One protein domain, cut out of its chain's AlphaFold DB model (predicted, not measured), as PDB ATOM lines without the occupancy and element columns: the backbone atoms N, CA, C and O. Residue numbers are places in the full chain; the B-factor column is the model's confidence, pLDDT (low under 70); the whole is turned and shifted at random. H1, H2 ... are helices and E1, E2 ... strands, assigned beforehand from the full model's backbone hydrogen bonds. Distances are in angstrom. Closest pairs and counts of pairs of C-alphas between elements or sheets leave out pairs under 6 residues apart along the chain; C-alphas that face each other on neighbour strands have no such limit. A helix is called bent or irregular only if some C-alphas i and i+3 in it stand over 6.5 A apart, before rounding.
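This is residues 22 to 119 and 149 to 181 of the 190 residues of an uncharacterized protein of Coleofasciculus chthonoplastes PCC 7420 (UniProt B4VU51). A strongly twisted sheet of five strands, built around the long strand E5, has the long bent helix H1 and the short helix H2 over one face and no named helix over the other. A separate two-stranded hairpin, E1 and E2, packs beside the edge strand E4 of that sheet. The 131 printed residues hold two named helices and seven named strands, in the order E1 E2 H1 E3 H2 E4 E5 E6 E7; the class is mixed, helices and strands. The five-stranded sheet is branched, its neighbour pairs antiparallel; the whole is compact, with a radius of gyration of the C-alphas of 14.7 A and spans of 45 by 38 by 23 A.

Start at E5, residues 149 to 160. On one side of it look for E4, residues 111 to 117, where N 113 and O 153 are 2.9 A apart, within hydrogen-bond range. On the other side are E6, residues 163 to 168, with N 158 to O 165 at 2.9 A, and E7, residues 174 to 178, with N 150 to O 177 at 2.9 A. E5 and E6 form a hairpin. The edge strand E3, residues 77 to 79, lies on one side of E7, with E5 on the other side; N 77 and O 176 are 2.8 A apart, within hydrogen-bond range. H1, residues 50 to 74, was assigned as one helix by its hydrogen bonds but is bent: C-alphas 58 and 61 are 7.1 A apart, and its arms H1a, residues 50 to 58, and H1b, residues 61 to 74, stand at a steep tilt of 42 degrees. H1b is on the sheet, over E4, E5 and E7, at a height of 9.4 A. H1a and H2, residues 95 to 102, are on the same face; H2 touches H1b about perpendicular, at 76 degrees, the closest C-alphas being Trp 95 and Ser 68, 5.2 A apart. In these helices every O i to N i+4 pair is within hydrogen-bond range. In the hairpin of E1, residues 24 to 30, and E2, residues 36 to 42, N 27 and O 39 are 2.9 A apart; its closest C-alphas to E4 are Val 29 and Phe 116, 5.6 A.

Find C-alpha 149 at (168.723, 132.567, 203.653); from there E5 runs 32.5 A. E4 measures 19.8 A, E2 18.9 A, E1 18.7 A, E6 16.7 A, E7 12.1 A, E3 6.4 A. H1a begins at C-alpha 50, (190.880, 154.829, 201.803), and spans 12.1 A; H1b spans 20.1 A and H2 10.5 A.

The farthest C-alphas, Asn 88 and Gly 162, are 44.8 A apart. Residues 120 to 148 are not printed, and C-alphas 119 and 149 are 7.4 A apart across that cut. The link from E3 to H2 is long, 15 residues. Residues 81 to 89 and 170 to 172 have pLDDT under 70.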
ATOM      1  N   PRO A  22     192.207 146.693 209.519       92.94
ATOM      2  CA  PRO A  22     191.751 146.782 210.908       92.94
ATOM      3  C   PRO A  22     190.237 146.980 211.058       92.94
ATOM      4  O   PRO A  22     189.670 146.549 212.068       92.94
ATOM      5  N   HIS A  23     189.571 147.589 210.076       96.50
ATOM      6  CA  HIS A  23     188.152 147.947 210.133       96.50
ATOM      7  C   HIS A  23     187.253 147.013 209.323       96.50
ATOM      8  O   HIS A  23     186.030 147.162 209.348       96.50
ATOM      9  N   LEU A  24     187.845 146.028 208.647       96.81
ATOM     10  CA  LEU A  24     187.127 144.988 207.928       96.81
ATOM     11  C   LEU A  24     187.254 143.643 208.645       96.81
ATOM     12  O   LEU A  24     188.199 143.371 209.395       96.81
ATOM     13  N   THR A  25     186.279 142.786 208.387       96.00
ATOM     14  CA  THR A  25     186.292 141.381 208.779       96.00
ATOM     15  C   THR A  25     186.121 140.543 207.523       96.00
ATOM     16  O   THR A  25     185.206 140.796 206.741       96.00
ATOM     17  N   LEU A  26     186.991 139.550 207.330       96.38
ATOM     18  CA  LEU A  26     186.803 138.538 206.296       96.38
ATOM     19  C   LEU A  26     185.869 137.463 206.840       96.38
ATOM     20  O   LEU A  26     186.172 136.858 207.870       96.38
ATOM     21  N   ARG A  27     184.738 137.237 206.176       95.81
ATOM     22  CA  ARG A  27     183.763 136.207 206.544       95.81
ATOM     23  C   ARG A  27     183.701 135.131 205.476       95.81
ATOM     24  O   ARG A  27     183.786 135.436 204.290       95.81
ATOM     25  N   GLU A  28     183.494 133.892 205.903       96.69
ATOM     26  CA  GLU A  28     183.077 132.815 205.010       96.69
ATOM     27  C   GLU A  28     181.551 132.742 204.993       96.69
ATOM     28  O   GLU A  28     180.907 132.497 206.013       96.69
ATOM     29  N   VAL A  29     180.971 132.975 203.824       97.19
ATOM     30  CA  VAL A  29     179.534 132.900 203.576       97.19
ATOM     31  C   VAL A  29     179.251 131.555 202.925       97.19
ATOM     32  O   VAL A  29     179.781 131.250 201.856       97.19
ATOM     33  N   SER A  30     178.452 130.724 203.590       95.94
ATOM     34  CA  SER A  30     178.085 129.398 203.079       95.94
ATOM     35  C   SER A  30     177.233 129.526 201.817       95.94
ATOM     36  O   SER A  30     176.339 130.363 201.773       95.94
ATOM     37  N   ILE A  31     177.502 128.700 200.807       94.25
ATOM     38  CA  ILE A  31     176.709 128.608 199.570       94.25
ATOM     39  C   ILE A  31     175.942 127.285 199.540       94.25
ATOM     40  O   ILE A  31     174.749 127.253 199.253       94.25
ATOM     41  N   ASP A  32     176.621 126.194 199.879       87.12
ATOM     42  CA  ASP A  32     176.029 124.878 200.084       87.12
ATOM     43  C   ASP A  32     176.806 124.119 201.175       87.12
ATOM     44  O   ASP A  32     177.675 124.680 201.842       87.12
ATOM     45  N   GLY A  33     176.496 122.835 201.379       84.31
ATOM     46  CA  GLY A  33     177.135 122.024 202.423       84.31
ATOM     47  C   GLY A  33     178.643 121.790 202.245       84.31
ATOM     48  O   GLY A  33     179.282 121.323 203.181       84.31
ATOM     49  N   ASN A  34     179.212 122.094 201.075       86.56
ATOM     50  CA  ASN A  34     180.618 121.844 200.743       86.56
ATOM     51  C   ASN A  34     181.351 123.087 200.216       86.56
ATOM     52  O   ASN A  34     182.556 123.016 199.959       86.56
ATOM     53  N   THR A  35     180.650 124.200 199.992       91.00
ATOM     54  CA  THR A  35     181.222 125.406 199.393       91.00
ATOM     55  C   THR A  35     180.858 126.664 200.173       91.00
ATOM     56  O   THR A  35     179.728 126.861 200.624       91.00
ATOM     57  N   SER A  36     181.848 127.540 200.306       95.75
ATOM     58  CA  SER A  36     181.727 128.871 200.886       95.75
ATOM     59  C   SER A  36     182.457 129.881 200.006       95.75
ATOM     60  O   SER A  36     183.310 129.526 199.188       95.75
ATOM     61  N   VAL A  37     182.093 131.151 200.161       97.50
ATOM     62  CA  VAL A  37     182.769 132.285 199.531       97.50
ATOM     63  C   VAL A  37     183.268 133.238 200.602       97.50
ATOM     64  O   VAL A  37     182.619 133.449 201.623       97.50
ATOM     65  N   GLN A  38     184.419 133.844 200.364       97.81
ATOM     66  CA  GLN A  38     184.986 134.853 201.240       97.81
ATOM     67  C   GLN A  38     184.435 136.232 200.886       97.81
ATOM     68  O   GLN A  38     184.400 136.603 199.710       97.81
ATOM     69  N   ILE A  39     184.029 136.998 201.893       97.75
ATOM     70  CA  ILE A  39     183.460 138.341 201.743       97.75
ATOM     71  C   ILE A  39     184.095 139.268 202.775       97.75
ATOM     72  O   ILE A  39     184.153 138.943 203.962       97.75
ATOM     73  N   TRP A  40     184.583 140.420 202.315       97.31
ATOM     74  CA  TRP A  40     185.021 141.496 203.195       97.31
ATOM     75  C   TRP A  40     183.828 142.334 203.629       97.31
ATOM     76  O   TRP A  40     183.096 142.856 202.794       97.31
ATOM     77  N   SER A  41     183.690 142.520 204.937       95.81
ATOM     78  CA  SER A  41     182.556 143.239 205.507       95.81
ATOM     79  C   SER A  41     183.033 144.317 206.477       95.81
ATOM     80  O   SER A  41     183.894 144.033 207.322       95.81
ATOM     81  N   PRO A  42     182.496 145.549 206.398       95.44
ATOM     82  CA  PRO A  42     182.777 146.586 207.383       95.44
ATOM     83  C   PRO A  42     182.384 146.137 208.792       95.44
ATOM     84  O   PRO A  42     181.306 145.575 209.001       95.44
ATOM     85  N   LYS A  43     183.238 146.401 209.782       94.56
ATOM     86  CA  LYS A  43     182.854 146.257 211.193       94.56
ATOM     87  C   LYS A  43     181.803 147.312 211.556       94.56
ATOM     88  O   LYS A  43     181.793 148.405 210.988       94.56
ATOM     89  N   SER A  44     180.946 146.991 212.528       88.12
ATOM     90  CA  SER A  44     179.918 147.924 213.011       88.12
ATOM     91  C   SER A  44     180.548 149.252 213.426       88.12
ATOM     92  O   SER A  44     181.533 149.264 214.164       88.12
ATOM     93  N   ASP A  45     179.977 150.351 212.933       87.12
ATOM     94  CA  ASP A  45     180.398 151.732 213.207       87.12
ATOM     95  C   ASP A  45     181.859 152.075 212.896       87.12
ATOM     96  O   ASP A  45     182.367 153.106 213.341       87.12
ATOM     97  N   ALA A  46     182.536 151.257 212.092       94.06
ATOM     98  CA  ALA A  46     183.918 151.515 211.746       94.06
ATOM     99  C   ALA A  46     184.066 152.708 210.788       94.06
ATOM    100  O   ALA A  46     183.274 152.895 209.860       94.06
ATOM    101  N   ILE A  47     185.123 153.494 211.007       97.19
ATOM    102  CA  ILE A  47     185.585 154.522 210.073       97.19
ATOM    103  C   ILE A  47     186.668 153.879 209.209       97.19
ATOM    104  O   ILE A  47     187.768 153.604 209.679       97.19
ATOM    105  N   LEU A  48     186.326 153.601 207.956       97.44
ATOM    106  CA  LEU A  48     187.171 152.916 206.988       97.44
ATOM    107  C   LEU A  48     188.281 153.829 206.465       97.44
ATOM    108  O   LEU A  48     188.068 155.020 206.208       97.44
ATOM    109  N   LEU A  49     189.444 153.226 206.231       96.69
ATOM    110  CA  LEU A  49     190.568 153.841 205.534       96.69
ATOM    111  C   LEU A  49     190.325 153.871 204.011       96.69
ATOM    112  O   LEU A  49     189.573 153.041 203.488       96.69
ATOM    113  N   PRO A  50     190.977 154.785 203.264       95.62
ATOM    114  CA  PRO A  50     190.880 154.829 201.803       95.62
ATOM    115  C   PRO A  50     191.194 153.486 201.125       95.62
ATOM    116  O   PRO A  50     190.515 153.087 200.180       95.62
ATOM    117  N   GLU A  51     192.198 152.765 201.618       95.69
ATOM    118  CA  GLU A  51     192.626 151.471 201.087       95.69
ATOM    119  C   GLU A  51     191.565 150.384 201.310       95.69
ATOM    120  O   GLU A  51     191.326 149.563 200.427       95.69
ATOM    121  N   GLU A  52     190.885 150.404 202.460       96.75
ATOM    122  CA  GLU A  52     189.788 149.484 202.782       96.75
ATOM    123  C   GLU A  52     188.566 149.762 201.900       96.75
ATOM    124  O   GLU A  52     187.952 148.838 201.369       96.75
ATOM    125  N   VAL A  53     188.251 151.037 201.659       97.00
ATOM    126  CA  VAL A  53     187.197 151.437 200.714       97.00
ATOM    127  C   VAL A  53     187.514 150.965 199.294       97.00
ATOM    128  O   VAL A  53     186.631 150.459 198.603       97.00
ATOM    129  N   ASN A  54     188.764 151.112 198.850       96.06
ATOM    130  CA  ASN A  54     189.192 150.660 197.528       96.06
ATOM    131  C   ASN A  54     189.121 149.135 197.394       96.06
ATOM    132  O   ASN A  54     188.714 148.641 196.341       96.06
ATOM    133  N   LEU A  55     189.440 148.393 198.457       96.75
ATOM    134  CA  LEU A  55     189.261 146.944 198.490       96.75
ATOM    135  C   LEU A  55     187.786 146.577 198.275       96.75
ATOM    136  O   LEU A  55     187.474 145.859 197.330       96.75
ATOM    137  N   LEU A  56     186.873 147.138 199.075       97.25
ATOM    138  CA  LEU A  56     185.437 146.845 198.974       97.25
ATOM    139  C   LEU A  56     184.854 147.219 197.602       97.25
ATOM    140  O   LEU A  56     184.074 146.468 197.021       97.25
ATOM    141  N   ARG A  57     185.246 148.376 197.056       96.75
ATOM    142  CA  ARG A  57     184.776 148.839 195.739       96.75
ATOM    143  C   ARG A  57     185.320 148.001 194.589       96.75
ATOM    144  O   ARG A  57     184.591 147.767 193.631       96.75
ATOM    145  N   SER A  58     186.580 147.577 194.662       95.69
ATOM    146  CA  SER A  58     187.178 146.740 193.615       95.69
ATOM    147  C   SER A  58     186.628 145.314 193.635       95.69
ATOM    148  O   SER A  58     186.468 144.710 192.577       95.69
ATOM    149  N   ASP A  59     186.259 144.810 194.815       96.88
ATOM    150  CA  ASP A  59     185.658 143.487 194.983       96.88
ATOM    151  C   ASP A  59     184.159 143.430 194.644       96.88
ATOM    152  O   ASP A  59     183.597 142.358 194.418       96.88
ATOM    153  N   ARG A  60     183.496 144.592 194.559       96.38
ATOM    154  CA  ARG A  60     182.054 144.718 194.303       96.38
ATOM    155  C   ARG A  60     181.569 143.830 193.155       96.38
ATOM    156  O   ARG A  60     180.576 143.132 193.324       96.38
ATOM    157  N   LEU A  61     182.254 143.835 192.009       96.75
ATOM    158  CA  LEU A  61     181.835 143.061 190.832       96.75
ATOM    159  C   LEU A  61     181.833 141.549 191.100       96.75
ATOM    160  O   LEU A  61     180.935 140.847 190.642       96.75
ATOM    161  N   ARG A  62     182.804 141.035 191.865       97.75
ATOM    162  CA  ARG A  62     182.844 139.614 192.243       97.75
ATOM    163  C   ARG A  62     181.635 139.264 193.110       97.75
ATOM    164  O   ARG A  62     180.967 138.264 192.848       97.75
ATOM    165  N   VAL A  63     181.336 140.105 194.101       97.81
ATOM    166  CA  VAL A  63     180.182 139.926 194.997       97.81
ATOM    167  C   VAL A  63     178.863 140.028 194.224       97.81
ATOM    168  O   VAL A  63     177.985 139.191 194.419       97.81
ATOM    169  N   GLU A  64     178.740 140.967 193.280       97.56
ATOM    170  CA  GLU A  64     177.583 141.070 192.378       97.56
ATOM    171  C   GLU A  64     177.351 139.778 191.594       97.56
ATOM    172  O   GLU A  64     176.219 139.306 191.524       97.56
ATOM    173  N   VAL A  65     178.403 139.156 191.053       97.62
ATOM    174  CA  VAL A  65     178.259 137.891 190.318       97.62
ATOM    175  C   VAL A  65     177.777 136.766 191.239       97.62
ATOM    176  O   VAL A  65     176.889 136.007 190.848       97.62
ATOM    177  N   ILE A  66     178.295 136.672 192.467       97.81
ATOM    178  CA  ILE A  66     177.836 135.683 193.459       97.81
ATOM    179  C   ILE A  66     176.347 135.888 193.765       97.81
ATOM    180  O   ILE A  66     175.556 134.951 193.639       97.81
ATOM    181  N   CYS A  67     175.954 137.119 194.101       97.81
ATOM    182  CA  CYS A  67     174.568 137.470 194.387       97.81
ATOM    183  C   CYS A  67     173.656 137.203 193.183       97.81
ATOM    184  O   CYS A  67     172.615 136.572 193.337       97.81
ATOM    185  N   SER A  68     174.063 137.594 191.972       97.94
ATOM    186  CA  SER A  68     173.275 137.390 190.750       97.94
ATOM    187  C   SER A  68     172.966 135.913 190.492       97.94
ATOM    188  O   SER A  68     171.856 135.584 190.083       97.94
ATOM    189  N   ARG A  69     173.905 135.006 190.800       97.31
ATOM    190  CA  ARG A  69     173.686 133.558 190.682       97.31
ATOM    191  C   ARG A  69     172.658 133.061 191.690       97.31
ATOM    192  O   ARG A  69     171.771 132.300 191.308       97.31
ATOM    193  N   LEU A  70     172.753 133.500 192.948       96.88
ATOM    194  CA  LEU A  70     171.780 133.160 193.992       96.88
ATOM    195  C   LEU A  70     170.372 133.641 193.612       96.88
ATOM    196  O   LEU A  70     169.421 132.862 193.654       96.88
ATOM    197  N   VAL A  71     170.259 134.894 193.163       97.38
ATOM    198  CA  VAL A  71     169.004 135.496 192.692       97.38
ATOM    199  C   VAL A  71     168.447 134.755 191.477       97.38
ATOM    200  O   VAL A  71     167.257 134.457 191.438       97.38
ATOM    201  N   TRP A  72     169.289 134.401 190.507       97.12
ATOM    202  CA  TRP A  72     168.869 133.639 189.332       97.12
ATOM    203  C   TRP A  72     168.292 132.264 189.701       97.12
ATOM    204  O   TRP A  72     167.308 131.834 189.102       97.12
ATOM    205  N   LEU A  73     168.886 131.581 190.687       95.69
ATOM    206  CA  LEU A  73     168.470 130.236 191.085       95.69
ATOM    207  C   LEU A  73     167.189 130.233 191.933       95.69
ATOM    208  O   LEU A  73     166.310 129.408 191.699       95.69
ATOM    209  N   LEU A  74     167.117 131.100 192.945       94.88
ATOM    210  CA  LEU A  74     166.106 131.023 194.011       94.88
ATOM    211  C   LEU A  74     165.130 132.204 194.019       94.88
ATOM    212  O   LEU A  74     164.082 132.130 194.656       94.88
ATOM    213  N   GLY A  75     165.455 133.275 193.300       94.62
ATOM    214  CA  GLY A  75     164.748 134.543 193.381       94.62
ATOM    215  C   GLY A  75     165.081 135.319 194.661       94.62
ATOM    216  O   GLY A  75     165.370 134.755 195.714       94.62
ATOM    217  N   ALA A  76     165.032 136.644 194.571       93.50
ATOM    218  CA  ALA A  76     165.119 137.544 195.713       93.50
ATOM    219  C   ALA A  76     163.724 138.009 196.140       93.50
ATOM    220  O   ALA A  76     162.898 138.384 195.301       93.50
ATOM    221  N   ASN A  77     163.494 138.034 197.450       91.12
ATOM    222  CA  ASN A  77     162.448 138.831 198.065       91.12
ATOM    223  C   ASN A  77     163.028 140.219 198.377       91.12
ATOM    224  O   ASN A  77     164.025 140.339 199.091       91.12
ATOM    225  N   CYS A  78     162.419 141.247 197.792       88.50
ATOM    226  CA  CYS A  78     162.810 142.640 197.932       88.50
ATOM    227  C   CYS A  78     161.664 143.398 198.603       88.50
ATOM    228  O   CYS A  78     160.628 143.611 197.971       88.50
ATOM    229  N   SER A  79     161.854 143.825 199.849       84.06
ATOM    230  CA  SER A  79     160.819 144.518 200.621       84.06
ATOM    231  C   SER A  79     161.272 145.919 201.026       84.06
ATOM    232  O   SER A  79     162.430 146.130 201.385       84.06
ATOM    233  N   GLU A  80     160.344 146.879 200.929       77.12
ATOM    234  CA  GLU A  80     160.474 148.245 201.468       77.12
ATOM    235  C   GLU A  80     159.855 148.354 202.879       77.12
ATOM    236  O   GLU A  80     159.662 149.459 203.377       77.12
ATOM    237  N   ASN A  81     159.506 147.223 203.503       67.88
ATOM    238  CA  ASN A  81     158.966 147.107 204.857       67.88
ATOM    239  C   ASN A  81     159.678 145.978 205.617       67.88
ATOM    240  O   ASN A  81     160.146 145.009 205.021       67.88
ATOM    241  N   ASP A  82     159.650 146.033 206.947       57.56
ATOM    242  CA  ASP A  82     160.197 144.993 207.836       57.56
ATOM    243  C   ASP A  82     159.341 143.701 207.868       57.56
ATOM    244  O   ASP A  82     159.413 142.905 208.798       57.56
ATOM    245  N   ASP A  83     158.489 143.497 206.860       59.91
ATOM    246  CA  ASP A  83     157.578 142.358 206.741       59.91
ATOM    247  C   ASP A  83     158.215 141.275 205.850       59.91
ATOM    248  O   ASP A  83     157.766 140.954 204.754       59.91
ATOM    249  N   TYR A  84     159.348 140.741 206.308       55.47
ATOM    250  CA  TYR A  84     160.197 139.787 205.572       55.47
ATOM    251  C   TYR A  84     159.603 138.371 205.453       55.47
ATOM    252  O   TYR A  84     160.168 137.512 204.775       55.47
ATOM    253  N   LEU A  85     158.457 138.117 206.094       58.09
ATOM    254  CA  LEU A  85     157.731 136.847 206.028       58.09
ATOM    255  C   LEU A  85     156.682 136.788 204.905       58.09
ATOM    256  O   LEU A  85     155.919 135.820 204.853       58.09
ATOM    257  N   GLY A  86     156.621 137.793 204.023       56.09
ATOM    258  CA  GLY A  86     155.674 137.879 202.910       56.09
ATOM    259  C   GLY A  86     155.741 136.679 201.957       56.09
ATOM    260  O   GLY A  86     156.383 136.722 200.912       56.09
ATOM    261  N   ALA A  87     155.032 135.597 202.289       50.50
ATOM    262  CA  ALA A  87     154.983 134.346 201.526       50.50
ATOM    263  C   ALA A  87     154.345 134.487 200.125       50.50
ATOM    264  O   ALA A  87     154.340 133.527 199.356       50.50
ATOM    265  N   ASN A  88     153.821 135.673 199.794       53.31
ATOM    266  CA  ASN A  88     153.129 135.979 198.541       53.31
ATOM    267  C   ASN A  88     153.813 137.073 197.705       53.31
ATOM    268  O   ASN A  88     153.247 137.486 196.690       53.31
ATOM    269  N   ASP A  89     154.997 137.550 198.096       65.69
ATOM    270  CA  ASP A  89     155.701 138.546 197.292       65.69
ATOM    271  C   ASP A  89     156.266 137.919 196.017       65.69
ATOM    272  O   ASP A  89     156.794 136.803 195.995       65.69
ATOM    273  N   LYS A  90     156.129 138.649 194.907       81.88
ATOM    274  CA  LYS A  90     156.654 138.218 193.615       81.88
ATOM    275  C   LYS A  90     158.181 138.238 193.670       81.88
ATOM    276  O   LYS A  90     158.783 139.307 193.705       81.88
ATOM    277  N   LEU A  91     158.785 137.054 193.611       90.75
ATOM    278  CA  LEU A  91     160.236 136.898 193.561       90.75
ATOM    279  C   LEU A  91     160.834 137.573 192.320       90.75
ATOM    280  O   LEU A  91     160.305 137.463 191.208       90.75
ATOM    281  N   ILE A  92     161.966 138.244 192.524       93.75
ATOM    282  CA  ILE A  92     162.770 138.866 191.472       93.75
ATOM    283  C   ILE A  92     163.900 137.908 191.090       93.75
ATOM    284  O   ILE A  92     164.689 137.532 191.946       93.75
ATOM    285  N   TYR A  93     163.997 137.528 189.815       96.31
ATOM    286  CA  TYR A  93     165.011 136.577 189.320       96.31
ATOM    287  C   TYR A  93     166.109 137.227 188.470       96.31
ATOM    288  O   TYR A  93     167.073 136.560 188.099       96.31
ATOM    289  N   GLN A  94     165.959 138.508 188.128       97.19
ATOM    290  CA  GLN A  94     166.948 139.267 187.365       97.19
ATOM    291  C   GLN A  94     167.710 140.192 188.312       97.19
ATOM    292  O   GLN A  94     167.108 140.907 189.114       97.19
ATOM    293  N   TRP A  95     169.040 140.172 188.237       96.56
ATOM    294  CA  TRP A  95     169.885 140.967 189.128       96.56
ATOM    295  C   TRP A  95     169.709 142.469 188.892       96.56
ATOM    296  O   TRP A  95     169.704 143.262 189.831       96.56
ATOM    297  N   GLU A  96     169.485 142.862 187.642       95.69
ATOM    298  CA  GLU A  96     169.245 144.241 187.231       95.69
ATOM    299  C   GLU A  96     168.029 144.828 187.959       95.69
ATOM    300  O   GLU A  96     168.090 145.953 188.452       95.69
ATOM    301  N   ASP A  97     166.968 144.040 188.136       95.12
ATOM    302  CA  ASP A  97     165.771 144.457 188.866       95.12
ATOM    303  C   ASP A  97     166.040 144.613 190.374       95.12
ATOM    304  O   ASP A  97     165.518 145.535 191.008       95.12
ATOM    305  N   VAL A  98     166.899 143.764 190.955       94.44
ATOM    306  CA  VAL A  98     167.340 143.883 192.359       94.44
ATOM    307  C   VAL A  98     168.186 145.142 192.556       94.44
ATOM    308  O   VAL A  98     167.965 145.896 193.503       94.44
ATOM    309  N   THR A  99     169.125 145.417 191.649       93.25
ATOM    310  CA  THR A  99     169.953 146.633 191.717       93.25
ATOM    311  C   THR A  99     169.140 147.902 191.478       93.25
ATOM    312  O   THR A  99     169.355 148.898 192.168       93.25
ATOM    313  N   TYR A 100     168.159 147.863 190.570       91.94
ATOM    314  CA  TYR A 100     167.208 148.954 190.370       91.94
ATOM    315  C   TYR A 100     166.404 149.219 191.643       91.94
ATOM    316  O   TYR A 100     166.286 150.367 192.069       91.94
ATOM    317  N   PHE A 101     165.894 148.161 192.279       90.12
ATOM    318  CA  PHE A 101     165.198 148.247 193.559       90.12
ATOM    319  C   PHE A 101     166.079 148.869 194.654       90.12
ATOM    320  O   PHE A 101     165.648 149.809 195.328       90.12
ATOM    321  N   ALA A 102     167.325 148.404 194.779       89.56
ATOM    322  CA  ALA A 102     168.289 148.922 195.743       89.56
ATOM    323  C   ALA A 102     168.618 150.404 195.504       89.56
ATOM    324  O   ALA A 102     168.680 151.173 196.459       89.56
ATOM    325  N   GLY A 103     168.775 150.816 194.242       88.31
ATOM    326  CA  GLY A 103     169.154 152.177 193.847       88.31
ATOM    327  C   GLY A 103     168.015 153.204 193.802       88.31
ATOM    328  O   GLY A 103     168.229 154.352 193.401       88.31
ATOM    329  N   LYS A 104     166.784 152.832 194.175       85.50
ATOM    330  CA  LYS A 104     165.658 153.779 194.202       85.50
ATOM    331  C   LYS A 104     165.917 154.954 195.154       85.50
ATOM    332  O   LYS A 104     166.690 154.871 196.107       85.50
ATOM    333  N   TYR A 105     165.188 156.048 194.921       82.44
ATOM    334  CA  TYR A 105     165.172 157.249 195.769       82.44
ATOM    335  C   TYR A 105     166.538 157.937 195.933       82.44
ATOM    336  O   TYR A 105     166.789 158.602 196.934       82.44
ATOM    337  N   GLY A 106     167.417 157.800 194.936       82.00
ATOM    338  CA  GLY A 106     168.716 158.472 194.919       82.00
ATOM    339  C   GLY A 106     169.783 157.809 195.791       82.00
ATOM    340  O   GLY A 106     170.835 158.409 195.989       82.00
ATOM    341  N   PHE A 107     169.541 156.593 196.294       88.50
ATOM    342  CA  PHE A 107     170.578 155.800 196.950       88.50
ATOM    343  C   PHE A 107     171.544 155.241 195.900       88.50
ATOM    344  O   PHE A 107     171.115 154.618 194.932       88.50
ATOM    345  N   ASN A 108     172.848 155.460 196.079       89.94
ATOM    346  CA  ASN A 108     173.868 155.016 195.128       89.94
ATOM    347  C   ASN A 108     174.830 154.014 195.782       89.94
ATOM    348  O   ASN A 108     175.944 154.385 196.174       89.94
ATOM    349  N   PRO A 109     174.419 152.742 195.931       92.12
ATOM    350  CA  PRO A 109     175.264 151.749 196.563       92.12
ATOM    351  C   PRO A 109     176.507 151.483 195.716       92.12
ATOM    352  O   PRO A 109     176.448 151.243 194.505       92.12
ATOM    353  N   ASN A 110     177.659 151.524 196.373       94.06
ATOM    354  CA  ASN A 110     178.961 151.291 195.755       94.06
ATOM    355  C   ASN A 110     179.762 150.176 196.434       94.06
ATOM    356  O   ASN A 110     180.878 149.894 196.001       94.06
ATOM    357  N   VAL A 111     179.171 149.519 197.431       95.56
ATOM    358  CA  VAL A 111     179.659 148.301 198.075       95.56
ATOM    359  C   VAL A 111     178.471 147.359 198.284       95.56
ATOM    360  O   VAL A 111     177.355 147.812 198.546       95.56
ATOM    361  N   ILE A 112     178.717 146.056 198.158       95.94
ATOM    362  CA  ILE A 112     177.745 145.005 198.468       95.94
ATOM    363  C   ILE A 112     178.354 144.101 199.526       95.94
ATOM    364  O   ILE A 112     179.511 143.704 199.408       95.94
ATOM    365  N   ASP A 113     177.565 143.785 200.541       95.31
ATOM    366  CA  ASP A 113     177.880 142.774 201.539       95.31
ATOM    367  C   ASP A 113     176.801 141.685 201.502       95.31
ATOM    368  O   ASP A 113     175.678 141.912 201.050       95.31
ATOM    369  N   ILE A 114     177.153 140.487 201.948       95.94
ATOM    370  CA  ILE A 114     176.243 139.347 202.002       95.94
ATOM    371  C   ILE A 114     176.487 138.567 203.290       95.94
ATOM    372  O   ILE A 114     177.625 138.388 203.736       95.94
ATOM    373  N   LEU A 115     175.399 138.113 203.902       95.06
ATOM    374  CA  LEU A 115     175.407 137.287 205.101       95.06
ATOM    375  C   LEU A 115     174.588 136.027 204.851       95.06
ATOM    376  O   LEU A 115     173.525 136.096 204.243       95.06
ATOM    377  N   PHE A 116     175.071 134.885 205.336       96.00
ATOM    378  CA  PHE A 116     174.271 133.668 205.413       96.00
ATOM    379  C   PHE A 116     173.632 133.565 206.797       96.00
ATOM    380  O   PHE A 116     174.337 133.524 207.809       96.00
ATOM    381  N   CYS A 117     172.308 133.492 206.825       93.94
ATOM    382  CA  CYS A 117     171.508 133.311 208.023       93.94
ATOM    383  C   CYS A 117     171.020 131.852 208.063       93.94
ATOM    384  O   CYS A 117     170.322 131.412 207.144       93.94
ATOM    385  N   PRO A 118     171.394 131.056 209.085       93.50
ATOM    386  CA  PRO A 118     170.925 129.679 209.202       93.50
ATOM    387  C   PRO A 118     169.419 129.635 209.491       93.50
ATOM    388  O   PRO A 118     168.839 130.609 209.961       93.50
ATOM    389  N   SER A 119     168.794 128.475 209.260       93.31
ATOM    390  CA  SER A 119     167.372 128.283 209.577       93.31
ATOM    391  C   SER A 119     167.100 128.559 211.057       93.31
ATOM    392  O   SER A 119     167.841 128.083 211.923       93.31
ATOM    393  N   CYS A 149     168.739 131.556 204.700       94.69
ATOM    394  CA  CYS A 149     168.723 132.567 203.653       94.69
ATOM    395  C   CYS A 149     170.052 133.298 203.524       94.69
ATOM    396  O   CYS A 149     170.927 133.215 204.385       94.69
ATOM    397  N   TRP A 150     170.177 134.029 202.422       96.50
ATOM    398  CA  TRP A 150     171.194 135.050 202.258       96.50
ATOM    399  C   TRP A 150     170.557 136.426 202.344       96.50
ATOM    400  O   TRP A 150     169.624 136.720 201.598       96.50
ATOM    401  N   GLU A 151     171.097 137.271 203.211       94.38
ATOM    402  CA  GLU A 151     170.774 138.692 203.259       94.38
ATOM    403  C   GLU A 151     171.819 139.465 202.461       94.38
ATOM    404  O   GLU A 151     173.023 139.311 202.686       94.38
ATOM    405  N   ILE A 152     171.361 140.279 201.513       95.31
ATOM    406  CA  ILE A 152     172.206 141.110 200.659       95.31
ATOM    407  C   ILE A 152     172.072 142.560 201.116       95.31
ATOM    408  O   ILE A 152     170.988 143.146 201.085       95.31
ATOM    409  N   PHE A 153     173.195 143.161 201.491       93.62
ATOM    410  CA  PHE A 153     173.267 144.540 201.947       93.62
ATOM    411  C   PHE A 153     173.884 145.418 200.867       93.62
ATOM    412  O   PHE A 153     175.023 145.220 200.445       93.62
ATOM    413  N   PHE A 154     173.138 146.438 200.462       93.81
ATOM    414  CA  PHE A 154     173.622 147.492 199.583       93.81
ATOM    415  C   PHE A 154     174.102 148.666 200.436       93.81
ATOM    416  O   PHE A 154     173.324 149.242 201.201       93.81
ATOM    417  N   LEU A 155     175.384 149.008 200.312       94.19
ATOM    418  CA  LEU A 155     176.050 150.006 201.143       94.19
ATOM    419  C   LEU A 155     176.552 151.170 200.287       94.19
ATOM    420  O   LEU A 155     177.159 150.981 199.227       94.19
ATOM    421  N   GLU A 156     176.333 152.385 200.773       94.44
ATOM    422  CA  GLU A 156     176.916 153.599 200.215       94.44
ATOM    423  C   GLU A 156     178.076 154.056 201.101       94.44
ATOM    424  O   GLU A 156     177.923 154.295 202.299       94.44
ATOM    425  N   ILE A 157     179.259 154.186 200.505       96.06
ATOM    426  CA  ILE A 157     180.418 154.771 201.175       96.06
ATOM    427  C   ILE A 157     180.322 156.297 201.139       96.06
ATOM    428  O   ILE A 157     180.414 156.891 200.059       96.06
ATOM    429  N   LYS A 158     180.242 156.924 202.317       94.94
ATOM    430  CA  LYS A 158     180.232 158.382 202.483       94.94
ATOM    431  C   LYS A 158     181.473 158.886 203.226       94.94
ATOM    432  O   LYS A 158     181.941 158.222 204.153       94.94
ATOM    433  N   PRO A 159     182.028 160.049 202.842       96.12
ATOM    434  CA  PRO A 159     183.123 160.664 203.580       96.12
ATOM    435  C   PRO A 159     182.636 161.175 204.942       96.12
ATOM    436  O   PRO A 159     181.571 161.782 205.044       96.12
ATOM    437  N   VAL A 160     183.442 160.961 205.978       96.56
ATOM    438  CA  VAL A 160     183.209 161.445 207.346       96.56
ATOM    439  C   VAL A 160     184.507 162.007 207.928       96.56
ATOM    440  O   VAL A 160     185.585 161.866 207.347       96.56
ATOM    441  N   VAL A 161     184.430 162.653 209.093       95.00
ATOM    442  CA  VAL A 161     185.640 163.087 209.804       95.00
ATOM    443  C   VAL A 161     186.500 161.859 210.117       95.00
ATOM    444  O   VAL A 161     186.049 160.942 210.795       95.00
ATOM    445  N   GLY A 162     187.738 161.853 209.620       93.00
ATOM    446  CA  GLY A 162     188.706 160.781 209.865       93.00
ATOM    447  C   GLY A 162     188.697 159.626 208.858       93.00
ATOM    448  O   GLY A 162     189.522 158.731 209.004       93.00
ATOM    449  N   GLY A 163     187.834 159.633 207.834       96.88
ATOM    450  CA  GLY A 163     187.832 158.586 206.808       96.88
ATOM    451  C   GLY A 163     186.488 158.442 206.106       96.88
ATOM    452  O   GLY A 163     185.899 159.425 205.654       96.88
ATOM    453  N   PHE A 164     186.000 157.208 206.008       97.81
ATOM    454  CA  PHE A 164     184.755 156.890 205.317       97.81
ATOM    455  C   PHE A 164     183.848 156.007 206.168       97.81
ATOM    456  O   PHE A 164     184.326 155.141 206.891       97.81
ATOM    457  N   LYS A 165     182.532 156.182 206.053       96.31
ATOM    458  CA  LYS A 165     181.547 155.297 206.680       96.31
ATOM    459  C   LYS A 165     180.772 154.553 205.601       96.31
ATOM    460  O   LYS A 165     180.353 155.154 204.612       96.31
ATOM    461  N   ALA A 166     180.613 153.246 205.788       94.62
ATOM    462  CA  ALA A 166     179.679 152.451 205.006       94.62
ATOM    463  C   ALA A 166     178.297 152.576 205.642       94.62
ATOM    464  O   ALA A 166     178.109 152.198 206.799       94.62
ATOM    465  N   GLU A 167     177.349 153.136 204.903       91.31
ATOM    466  CA  GLU A 167     175.987 153.338 205.379       91.31
ATOM    467  C   GLU A 167     175.025 152.469 204.565       91.31
ATOM    468  O   GLU A 167     175.026 152.548 203.332       91.31
ATOM    469  N   PRO A 168     174.188 151.646 205.219       88.00
ATOM    470  CA  PRO A 168     173.041 151.078 204.539       88.00
ATOM    471  C   PRO A 168     172.046 152.198 204.225       88.00
ATOM    472  O   PRO A 168     172.075 153.285 204.815       88.00
ATOM    473  N   ARG A 169     171.108 151.920 203.325       80.94
ATOM    474  CA  ARG A 169     169.973 152.816 203.117       80.94
ATOM    475  C   ARG A 169     169.202 153.001 204.434       80.94
ATOM    476  O   ARG A 169     168.976 152.044 205.172       80.94
ATOM    477  N   SER A 170     168.789 154.235 204.731       66.50
ATOM    478  CA  SER A 170     168.054 154.572 205.955       66.50
ATOM    479  C   SER A 170     166.696 153.861 205.995       66.50
ATOM    480  O   SER A 170     165.776 154.300 205.312       66.50
ATOM    481  N   GLN A 171     166.634 152.798 206.807       63.53
ATOM    482  CA  GLN A 171     165.498 151.949 207.193       63.53
ATOM    483  C   GLN A 171     164.640 151.375 206.042       63.53
ATOM    484  O   GLN A 171     164.207 152.071 205.130       63.53
ATOM    485  N   LEU A 172     164.324 150.081 206.178       62.22
ATOM    486  CA  LEU A 172     163.292 149.325 205.457       62.22
ATOM    487  C   LEU A 172     163.652 148.647 204.126       62.22
ATOM    488  O   LEU A 172     162.771 148.016 203.562       62.22
ATOM    489  N   LEU A 173     164.888 148.716 203.617       73.38
ATOM    490  CA  LEU A 173     165.250 147.921 202.436       73.38
ATOM    491  C   LEU A 173     165.855 146.580 202.852       73.38
ATOM    492  O   LEU A 173     166.964 146.550 203.382       73.38
ATOM    493  N   SER A 174     165.153 145.487 202.563       83.12
ATOM    494  CA  SER A 174     165.684 144.131 202.690       83.12
ATOM    495  C   SER A 174     165.720 143.447 201.327       83.12
ATOM    496  O   SER A 174     164.802 143.577 200.515       83.12
ATOM    497  N   VAL A 175     166.821 142.742 201.062       91.31
ATOM    498  CA  VAL A 175     166.979 141.868 199.898       91.31
ATOM    499  C   VAL A 175     167.417 140.514 200.422       91.31
ATOM    500  O   VAL A 175     168.541 140.361 200.898       91.31
ATOM    501  N   ILE A 176     166.504 139.551 200.372       92.94
ATOM    502  CA  ILE A 176     166.683 138.236 200.983       92.94
ATOM    503  C   ILE A 176     166.482 137.156 199.926       92.94
ATOM    504  O   ILE A 176     165.483 137.152 199.209       92.94
ATOM    505  N   VAL A 177     167.413 136.212 199.851       94.50
ATOM    506  CA  VAL A 177     167.292 135.004 199.030       94.50
ATOM    507  C   VAL A 177     167.068 133.821 199.963       94.50
ATOM    508  O   VAL A 177     167.987 133.391 200.658       94.50
ATOM    509  N   TRP A 178     165.842 133.303 200.016       93.06
ATOM    510  CA  TRP A 178     165.496 132.173 200.880       93.06
ATOM    511  C   TRP A 178     165.821 130.831 200.215       93.06
ATOM    512  O   TRP A 178     165.599 130.641 199.023       93.06
ATOM    513  N   THR A 179     166.279 129.858 201.006       92.88
ATOM    514  CA  THR A 179     166.477 128.465 200.547       92.88
ATOM    515  C   THR A 179     165.169 127.676 200.420       92.88
ATOM    516  O   THR A 179     165.164 126.556 199.909       92.88
ATOM    517  N   GLY A 180     164.049 128.243 200.874       88.44
ATOM    518  CA  GLY A 180     162.726 127.632 200.832       88.44
ATOM    519  C   GLY A 180     161.641 128.593 201.313       88.44
ATOM    520  O   GLY A 180     161.885 129.784 201.479       88.44
ATOM    521  N   GLN A 181     160.443 128.073 201.568       84.56
ATOM    522  CA  GLN A 181     159.343 128.863 202.124       84.56
ATOM    523  C   GLN A 181     159.263 128.714 203.652       84.56
ATOM    524  O   GLN A 181     159.413 127.595 204.153       84.56
TER     525      GLN A 181